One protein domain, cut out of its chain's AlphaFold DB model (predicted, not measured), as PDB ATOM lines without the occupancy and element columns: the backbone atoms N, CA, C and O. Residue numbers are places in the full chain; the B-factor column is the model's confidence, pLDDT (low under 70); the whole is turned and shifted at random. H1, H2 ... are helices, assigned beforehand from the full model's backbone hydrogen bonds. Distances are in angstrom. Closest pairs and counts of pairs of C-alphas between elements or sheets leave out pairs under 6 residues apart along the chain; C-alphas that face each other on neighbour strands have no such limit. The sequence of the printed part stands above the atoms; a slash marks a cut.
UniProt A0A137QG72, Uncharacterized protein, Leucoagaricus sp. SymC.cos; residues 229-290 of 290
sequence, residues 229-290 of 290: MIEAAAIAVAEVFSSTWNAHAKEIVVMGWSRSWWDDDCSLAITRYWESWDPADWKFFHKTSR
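AT A GLANCE: This is residues 229 to 290 of the 290 residues of an uncharacterized protein of Leucoagaricus sp. SymC.cos (UniProt A0A137QG72). A lone long helix, H1, stands free at one end, and a small helical hairpin of H2 and H3 sits at the other, with a long strand-free link between them; seen whole, the helix, the link and the hairpin make a wide, open V. The arm of H1 and the link make most of the length, and H2 and H3 lie side by side. The printed part has 62 residues with three named helices, in the order H1, H2, H3, and no named strand; the class is all helix. It is extended, with a radius of gyration of the C-alphas of 20.5 A, and flat, spanning 56 by 33 by 13 A.

HOW THE PARTS SIT: H1, residues 229 to 248, touches no helix. It is apart from H2, residues 264 to 276, and apart from H3, residues 279 to 288. H2 and H3 form a helical hairpin and touch, with 15 pairs of C-alphas within 8 A. Their closest C-alphas, those of Ala 269 and Phe 285, are 5.0 A apart. They run opposite ways at a shallow tilt of 8 degrees, centre to centre 8.9 A. In H1, H2 and H3 every O i to N i+4 pair is within hydrogen-bond range.

IN THESE COORDINATES: H1 begins at C-alpha 229, at (20.496, 42.379, 34.043), and measures 28.3 A from first to last C-alpha, ending at C-alpha 248, at (31.192, 22.475, 16.977). H2 measures 18.2 A from C-alpha 264 to C-alpha 276. H3 measures 14.5 A and ends at C-alpha 288, at (61.034, 27.492, 9.425).

THE WHOLE: The two C-alphas farthest apart, those of Met 229 and Ser 276, are 55.7 A apart. The printed part has no cut and ends at Arg 290, the chain's last residue. The link from H1 to H2, residues 249 to 263, is long, and the link from H2 to H3 is tight. Residues 229 to 259 stand free, of which 229 to 248 belong to H1, and so do residues 275 to 280. The mean pLDDT of the printed part is 82.0; residues 251 to 260 and residue 290 are under 70.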
ATOM      1  N   MET A 229      20.769  42.513  35.478       80.38
ATOM      2  CA  MET A 229      20.496  42.379  34.043       80.38
ATOM      3  C   MET A 229      21.765  42.135  33.221       80.38
ATOM      4  O   MET A 229      21.748  41.301  32.313       80.38
ATOM      5  N   ILE A 230      22.853  42.852  33.516       80.75
ATOM      6  CA  ILE A 230      24.125  42.684  32.803       80.75
ATOM      7  C   ILE A 230      24.731  41.311  33.096       80.75
ATOM      8  O   ILE A 230      25.145  40.638  32.153       80.75
ATOM      9  N   GLU A 231      24.710  40.859  34.351       81.31
ATOM     10  CA  GLU A 231      25.205  39.524  34.697       81.31
ATOM     11  C   GLU A 231      24.372  38.430  34.018       81.31
ATOM     12  O   GLU A 231      24.921  37.516  33.405       81.31
ATOM     13  N   ALA A 232      23.040  38.552  34.029       82.19
ATOM     14  CA  ALA A 232      22.163  37.611  33.337       82.19
ATOM     15  C   ALA A 232      22.446  37.562  31.824       82.19
ATOM     16  O   ALA A 232      22.477  36.482  31.230       82.19
ATOM     17  N   ALA A 233      22.694  38.715  31.196       85.62
ATOM     18  CA  ALA A 233      23.078  38.780  29.790       85.62
ATOM     19  C   ALA A 233      24.457  38.147  29.539       85.62
ATOM     20  O   ALA A 233      24.616  37.407  28.567       85.62
ATOM     21  N   ALA A 234      25.441  38.390  30.410       86.44
ATOM     22  CA  ALA A 234      26.774  37.801  30.314       86.44
ATOM     23  C   ALA A 234      26.735  36.272  30.455       86.44
ATOM     24  O   ALA A 234      27.349  35.575  29.644       86.44
ATOM     25  N   ILE A 235      25.956  35.749  31.410       87.00
ATOM     26  CA  ILE A 235      25.715  34.309  31.586       87.00
ATOM     27  C   ILE A 235      25.073  33.725  30.327       87.00
ATOM     28  O   ILE A 235      25.596  32.761  29.777       87.00
ATOM     29  N   ALA A 236      24.003  34.340  29.811       90.75
ATOM     30  CA  ALA A 236      23.335  33.859  28.603       90.75
ATOM     31  C   ALA A 236      24.285  33.824  27.391       90.75
ATOM     32  O   ALA A 236      24.293  32.866  26.618       90.75
ATOM     33  N   VAL A 237      25.134  34.844  27.235       90.69
ATOM     34  CA  VAL A 237      26.164  34.872  26.189       90.69
ATOM     35  C   VAL A 237      27.183  33.750  26.400       90.69
ATOM     36  O   VAL A 237      27.471  33.009  25.458       90.69
ATOM     37  N   ALA A 238      27.702  33.576  27.617       89.81
ATOM     38  CA  ALA A 238      28.659  32.522  27.944       89.81
ATOM     39  C   ALA A 238      28.082  31.116  27.707       89.81
ATOM     40  O   ALA A 238      28.780  30.246  27.186       89.81
ATOM     41  N   GLU A 239      26.804  30.896  28.015       92.94
ATOM     42  CA  GLU A 239      26.093  29.648  27.734       92.94
ATOM     43  C   GLU A 239      25.964  29.386  26.231       92.94
ATOM     44  O   GLU A 239      26.217  28.268  25.772       92.94
ATOM     45  N   VAL A 240      25.636  30.406  25.431       93.38
ATOM     46  CA  VAL A 240      25.601  30.290  23.963       93.38
ATOM     47  C   VAL A 240      26.989  29.961  23.415       93.38
ATOM     48  O   VAL A 240      27.125  29.055  22.592       93.38
ATOM     49  N   PHE A 241      28.038  30.637  23.887       90.06
ATOM     50  CA  PHE A 241      29.408  30.335  23.474       90.06
ATOM     51  C   PHE A 241      29.831  28.924  23.883       90.06
ATOM     52  O   PHE A 241      30.352  28.189  23.050       90.06
ATOM     53  N   SER A 242      29.573  28.524  25.128       89.81
ATOM     54  CA  SER A 242      29.917  27.202  25.652       89.81
ATOM     55  C   SER A 242      29.175  26.091  24.909       89.81
ATOM     56  O   SER A 242      29.787  25.118  24.471       89.81
ATOM     57  N   SER A 243      27.870  26.249  24.684       89.94
ATOM     58  CA  SER A 243      27.071  25.280  23.925       89.94
ATOM     59  C   SER A 243      27.534  25.170  22.471       89.94
ATOM     60  O   SER A 243      27.723  24.061  21.976       89.94
ATOM     61  N   THR A 244      27.802  26.299  21.810       90.25
ATOM     62  CA  THR A 244      28.315  26.324  20.432       90.25
ATOM     63  C   THR A 244      29.706  25.697  20.353       90.25
ATOM     64  O   THR A 244      29.965  24.875  19.475       90.25
ATOM     65  N   TRP A 245      30.598  26.033  21.288       87.12
ATOM     66  CA  TRP A 245      31.934  25.451  21.374       87.12
ATOM     67  C   TRP A 245      31.854  23.939  21.557       87.12
ATOM     68  O   TRP A 245      32.408  23.203  20.755       87.12
ATOM     69  N   ASN A 246      31.090  23.451  22.530       89.12
ATOM     70  CA  ASN A 246      30.973  22.016  22.782       89.12
ATOM     71  C   ASN A 246      30.291  21.254  21.629       89.12
ATOM     72  O   ASN A 246      30.581  20.078  21.423       89.12
ATOM     73  N   ALA A 247      29.410  21.901  20.859       87.81
ATOM     74  CA  ALA A 247      28.750  21.288  19.707       87.81
ATOM     75  C   ALA A 247      29.619  21.260  18.436       87.81
ATOM     76  O   ALA A 247      29.476  20.356  17.609       87.81
ATOM     77  N   HIS A 248      30.489  22.257  18.246       84.75
ATOM     78  CA  HIS A 248      31.192  22.475  16.977       84.75
ATOM     79  C   HIS A 248      32.713  22.357  17.061       84.75
ATOM     80  O   HIS A 248      33.353  22.135  16.029       84.75
ATOM     81  N   ALA A 249      33.304  22.489  18.250       81.50
ATOM     82  CA  ALA A 249      34.724  22.263  18.439       81.50
ATOM     83  C   ALA A 249      35.016  20.785  18.187       81.50
ATOM     84  O   ALA A 249      34.508  19.889  18.859       81.50
ATOM     85  N   LYS A 250      35.842  20.530  17.176       78.31
ATOM     86  CA  LYS A 250      36.423  19.214  16.950       78.31
ATOM     87  C   LYS A 250      37.766  19.190  17.648       78.31
ATOM     88  O   LYS A 250      38.586  20.081  17.428       78.31
ATOM     89  N   GLU A 251      37.990  18.163  18.454       64.88
ATOM     90  CA  GLU A 251      39.318  17.873  18.971       64.88
ATOM     91  C   GLU A 251      40.258  17.680  17.773       64.88
ATOM     92  O   GLU A 251      40.006  16.852  16.889       64.88
ATOM     93  N   ILE A 252      41.305  18.504  17.683       63.41
ATOM     94  CA  ILE A 252      42.344  18.313  16.675       63.41
ATOM     95  C   ILE A 252      43.130  17.086  17.125       63.41
ATOM     96  O   ILE A 252      44.048  17.179  17.936       63.41
ATOM     97  N   VAL A 253      42.753  15.921  16.607       59.81
ATOM     98  CA  VAL A 253      43.575  14.722  16.736       59.81
ATOM     99  C   VAL A 253      44.840  14.979  15.922       59.81
ATOM    100  O   VAL A 253      44.810  14.962  14.690       59.81
ATOM    101  N   VAL A 254      45.941  15.261  16.619       57.88
ATOM    102  CA  VAL A 254      47.295  15.350  16.056       57.88
ATOM    103  C   VAL A 254      47.639  13.963  15.505       57.88
ATOM    104  O   VAL A 254      48.142  13.093  16.213       57.88
ATOM    105  N   MET A 255      47.268  13.698  14.254       55.34
ATOM    106  CA  MET A 255      47.640  12.461  13.570       55.34
ATOM    107  C   MET A 255      49.144  12.490  13.288       55.34
ATOM    108  O   MET A 255      49.703  13.558  13.093       55.34
ATOM    109  N   GLY A 256      49.823  11.342  13.194       56.69
ATOM    110  CA  GLY A 256      51.294  11.278  13.049       56.69
ATOM    111  C   GLY A 256      51.909  11.980  11.818       56.69
ATOM    112  O   GLY A 256      53.114  11.903  11.619       56.69
ATOM    113  N   TRP A 257      51.095  12.629  10.982       56.47
ATOM    114  CA  TRP A 257      51.485  13.436   9.823       56.47
ATOM    115  C   TRP A 257      51.231  14.944  10.013       56.47
ATOM    116  O   TRP A 257      51.622  15.734   9.155       56.47
ATOM    117  N   SER A 258      50.584  15.372  11.104       59.06
ATOM    118  CA  SER A 258      50.490  16.792  11.444       59.06
ATOM    119  C   SER A 258      51.832  17.256  11.993       59.06
ATOM    120  O   SER A 258      52.294  16.747  13.014       59.06
ATOM    121  N   ARG A 259      52.458  18.222  11.320       60.03
ATOM    122  CA  ARG A 259      53.606  18.937  11.878       60.03
ATOM    123  C   ARG A 259      53.136  19.731  13.091       60.03
ATOM    124  O   ARG A 259      52.101  20.395  13.020       60.03
ATOM    125  N   SER A 260      53.870  19.649  14.198       63.81
ATOM    126  CA  SER A 260      53.680  20.596  15.289       63.81
ATOM    127  C   SER A 260      53.939  21.998  14.740       63.81
ATOM    128  O   SER A 260      54.834  22.203  13.925       63.81
ATOM    129  N   TRP A 261      53.144  22.973  15.171       71.50
ATOM    130  CA  TRP A 261      53.346  24.379  14.801       71.50
ATOM    131  C   TRP A 261      54.678  24.945  15.337       71.50
ATOM    132  O   TRP A 261      55.048  26.073  15.025       71.50
ATOM    133  N   TRP A 262      55.374  24.156  16.159       77.81
ATOM    134  CA  TRP A 262      56.653  24.449  16.776       77.81
ATOM    135  C   TRP A 262      57.461  23.155  16.939       77.81
ATOM    136  O   TRP A 262      56.941  22.175  17.480       77.81
ATOM    137  N   ASP A 263      58.711  23.131  16.486       82.69
ATOM    138  CA  ASP A 263      59.633  21.995  16.619       82.69
ATOM    139  C   ASP A 263      61.049  22.445  17.043       82.69
ATOM    140  O   ASP A 263      61.298  23.622  17.339       82.69
ATOM    141  N   ASP A 264      61.980  21.494  17.138       85.12
ATOM    142  CA  ASP A 264      63.367  21.762  17.539       85.12
ATOM    143  C   ASP A 264      64.085  22.681  16.539       85.12
ATOM    144  O   ASP A 264      64.909  23.503  16.941       85.12
ATOM    145  N   ASP A 265      63.723  22.616  15.253       84.75
ATOM    146  CA  ASP A 265      64.271  23.488  14.213       84.75
ATOM    147  C   ASP A 265      63.785  24.936  14.390       84.75
ATOM    148  O   ASP A 265      64.576  25.875  14.256       84.75
ATOM    149  N   CYS A 266      62.514  25.138  14.763       84.94
ATOM    150  CA  CYS A 266      61.981  26.449  15.153       84.94
ATOM    151  C   CYS A 266      62.707  27.002  16.385       84.94
ATOM    152  O   CYS A 266      63.092  28.174  16.406       84.94
ATOM    153  N   SER A 267      62.929  26.147  17.387       87.88
ATOM    154  CA  SER A 267      63.612  26.502  18.636       87.88
ATOM    155  C   SER A 267      65.073  26.893  18.387       87.88
ATOM    156  O   SER A 267      65.543  27.913  18.882       87.88
ATOM    157  N   LEU A 268      65.783  26.145  17.541       89.19
ATOM    158  CA  LEU A 268      67.163  26.447  17.175       89.19
ATOM    159  C   LEU A 268      67.266  27.727  16.333       89.19
ATOM    160  O   LEU A 268      68.178  28.532  16.534       89.19
ATOM    161  N   ALA A 269      66.341  27.929  15.392       87.31
ATOM    162  CA  ALA A 269      66.324  29.108  14.535       87.31
ATOM    163  C   ALA A 269      66.049  30.395  15.327       87.31
ATOM    164  O   ALA A 269      66.698  31.410  15.069       87.31
ATOM    165  N   ILE A 270      65.138  30.357  16.308       88.62
ATOM    166  CA  ILE A 270      64.866  31.527  17.144       88.62
ATOM    167  C   ILE A 270      66.019  31.808  18.113       88.62
ATOM    168  O   ILE A 270      66.409  32.963  18.249       88.62
ATOM    169  N   THR A 271      66.630  30.779  18.713       92.50
ATOM    170  CA  THR A 271      67.821  30.950  19.564       92.50
ATOM    171  C   THR A 271      68.973  31.587  18.793       92.50
ATOM    172  O   THR A 271      69.566  32.542  19.283       92.50
ATOM    173  N   ARG A 272      69.234  31.149  17.552       90.31
ATOM    174  CA  ARG A 272      70.258  31.770  16.694       90.31
ATOM    175  C   ARG A 272      69.994  33.246  16.435       90.31
ATOM    176  O   ARG A 272      70.922  34.039  16.526       90.31
ATOM    177  N   TYR A 273      68.744  33.619  16.161       91.94
ATOM    178  CA  TYR A 273      68.386  35.028  16.020       91.94
ATOM    179  C   TYR A 273      68.623  35.813  17.317       91.94
ATOM    180  O   TYR A 273      69.171  36.908  17.263       91.94
ATOM    181  N   TRP A 274      68.259  35.275  18.484       89.69
ATOM    182  CA  TRP A 274      68.501  35.956  19.763       89.69
ATOM    183  C   TRP A 274      69.992  36.107  20.096       89.69
ATOM    184  O   TRP A 274      70.369  37.054  20.786       89.69
ATOM    185  N   GLU A 275      70.837  35.199  19.609       91.38
ATOM    186  CA  GLU A 275      72.291  35.255  19.778       91.38
ATOM    187  C   GLU A 275      72.961  36.222  18.792       91.38
ATOM    188  O   GLU A 275      73.888  36.939  19.172       91.38
ATOM    189  N   SER A 276      72.506  36.262  17.537       91.06
ATOM    190  CA  SER A 276      73.137  37.056  16.475       91.06
ATOM    191  C   SER A 276      72.529  38.448  16.292       91.06
ATOM    192  O   SER A 276      73.223  39.370  15.864       91.06
ATOM    193  N   TRP A 277      71.232  38.595  16.581       86.31
ATOM    194  CA  TRP A 277      70.370  39.720  16.201       86.31
ATOM    195  C   TRP A 277      70.384  40.053  14.699       86.31
ATOM    196  O   TRP A 277      70.000  41.153  14.294       86.31
ATOM    197  N   ASP A 278      70.792  39.105  13.851       91.62
ATOM    198  CA  ASP A 278      70.905  39.311  12.410       91.62
ATOM    199  C   ASP A 278      69.515  39.252  11.733       91.62
ATOM    200  O   ASP A 278      68.781  38.263  11.872       91.62
ATOM    201  N   PRO A 279      69.126  40.268  10.939       88.44
ATOM    202  CA  PRO A 279      67.914  40.229  10.119       88.44
ATOM    203  C   PRO A 279      67.808  39.021   9.166       88.44
ATOM    204  O   PRO A 279      66.700  38.658   8.753       88.44
ATOM    205  N   ALA A 280      68.928  38.409   8.776       89.12
ATOM    206  CA  ALA A 280      68.955  37.184   7.982       89.12
ATOM    207  C   ALA A 280      68.477  35.963   8.785       89.12
ATOM    208  O   ALA A 280      67.688  35.169   8.263       89.12
ATOM    209  N   ASP A 281      68.861  35.862  10.058       89.44
ATOM    210  CA  ASP A 281      68.427  34.788  10.959       89.44
ATOM    211  C   ASP A 281      66.947  34.931  11.325       89.44
ATOM    212  O   ASP A 281      66.219  33.940  11.384       89.44
ATOM    213  N   TRP A 282      66.447  36.168  11.426       87.50
ATOM    214  CA  TRP A 282      65.010  36.427  11.557       87.50
ATOM    215  C   TRP A 282      64.208  35.930  10.345       87.50
ATOM    216  O   TRP A 282      63.166  35.285  10.489       87.50
ATOM    217  N   LYS A 283      64.701  36.179   9.121       88.69
ATOM    218  CA  LYS A 283      64.077  35.648   7.895       88.69
ATOM    219  C   LYS A 283      64.118  34.122   7.846       88.69
ATOM    220  O   LYS A 283      63.175  33.516   7.337       88.69
ATOM    221  N   PHE A 284      65.192  33.513   8.347       87.94
ATOM    222  CA  PHE A 284      65.317  32.062   8.428       87.94
ATOM    223  C   PHE A 284      64.301  31.474   9.414       87.94
ATOM    224  O   PHE A 284      63.526  30.604   9.022       87.94
ATOM    225  N   PHE A 285      64.202  32.023  10.628       87.31
ATOM    226  CA  PHE A 285      63.181  31.635  11.606       87.31
ATOM    227  C   PHE A 285      61.758  31.742  11.039       87.31
ATOM    228  O   PHE A 285      60.968  30.802  11.146       87.31
ATOM    229  N   HIS A 286      61.435  32.842  10.354       84.38
ATOM    230  CA  HIS A 286      60.122  33.021   9.729       84.38
ATOM    231  C   HIS A 286      59.803  32.008   8.624       84.38
ATOM    232  O   HIS A 286      58.632  31.777   8.323       84.38
ATOM    233  N   LYS A 287      60.827  31.448   7.976       85.88
ATOM    234  CA  LYS A 287      60.663  30.419   6.948       85.88
ATOM    235  C   LYS A 287      60.473  29.033   7.564       85.88
ATOM    236  O   LYS A 287      59.752  28.232   6.984       85.88
ATOM    237  N   THR A 288      61.112  28.771   8.701       84.25
ATOM    238  CA  THR A 288      61.034  27.492   9.425       84.25
ATOM    239  C   THR A 288      59.731  27.348  10.217       84.25
ATOM    240  O   THR A 288      59.208  26.249  10.320       84.25
ATOM    241  N   SER A 289      59.166  28.455  10.710       77.19
ATOM    242  CA  SER A 289      57.925  28.494  11.510       77.19
ATOM    243  C   SER A 289      56.615  28.537  10.696       77.19
ATOM    244  O   SER A 289      55.556  28.837  11.250       77.19
ATOM    245  N   ARG A 290      56.665  28.276   9.383       63.50
ATOM    246  CA  ARG A 290      55.505  28.235   8.469       63.50
ATOM    247  C   ARG A 290      55.274  26.833   7.925       63.50
ATOM    248  O   ARG A 290      54.086  26.470   7.800       63.50
TER     249      ARG A 290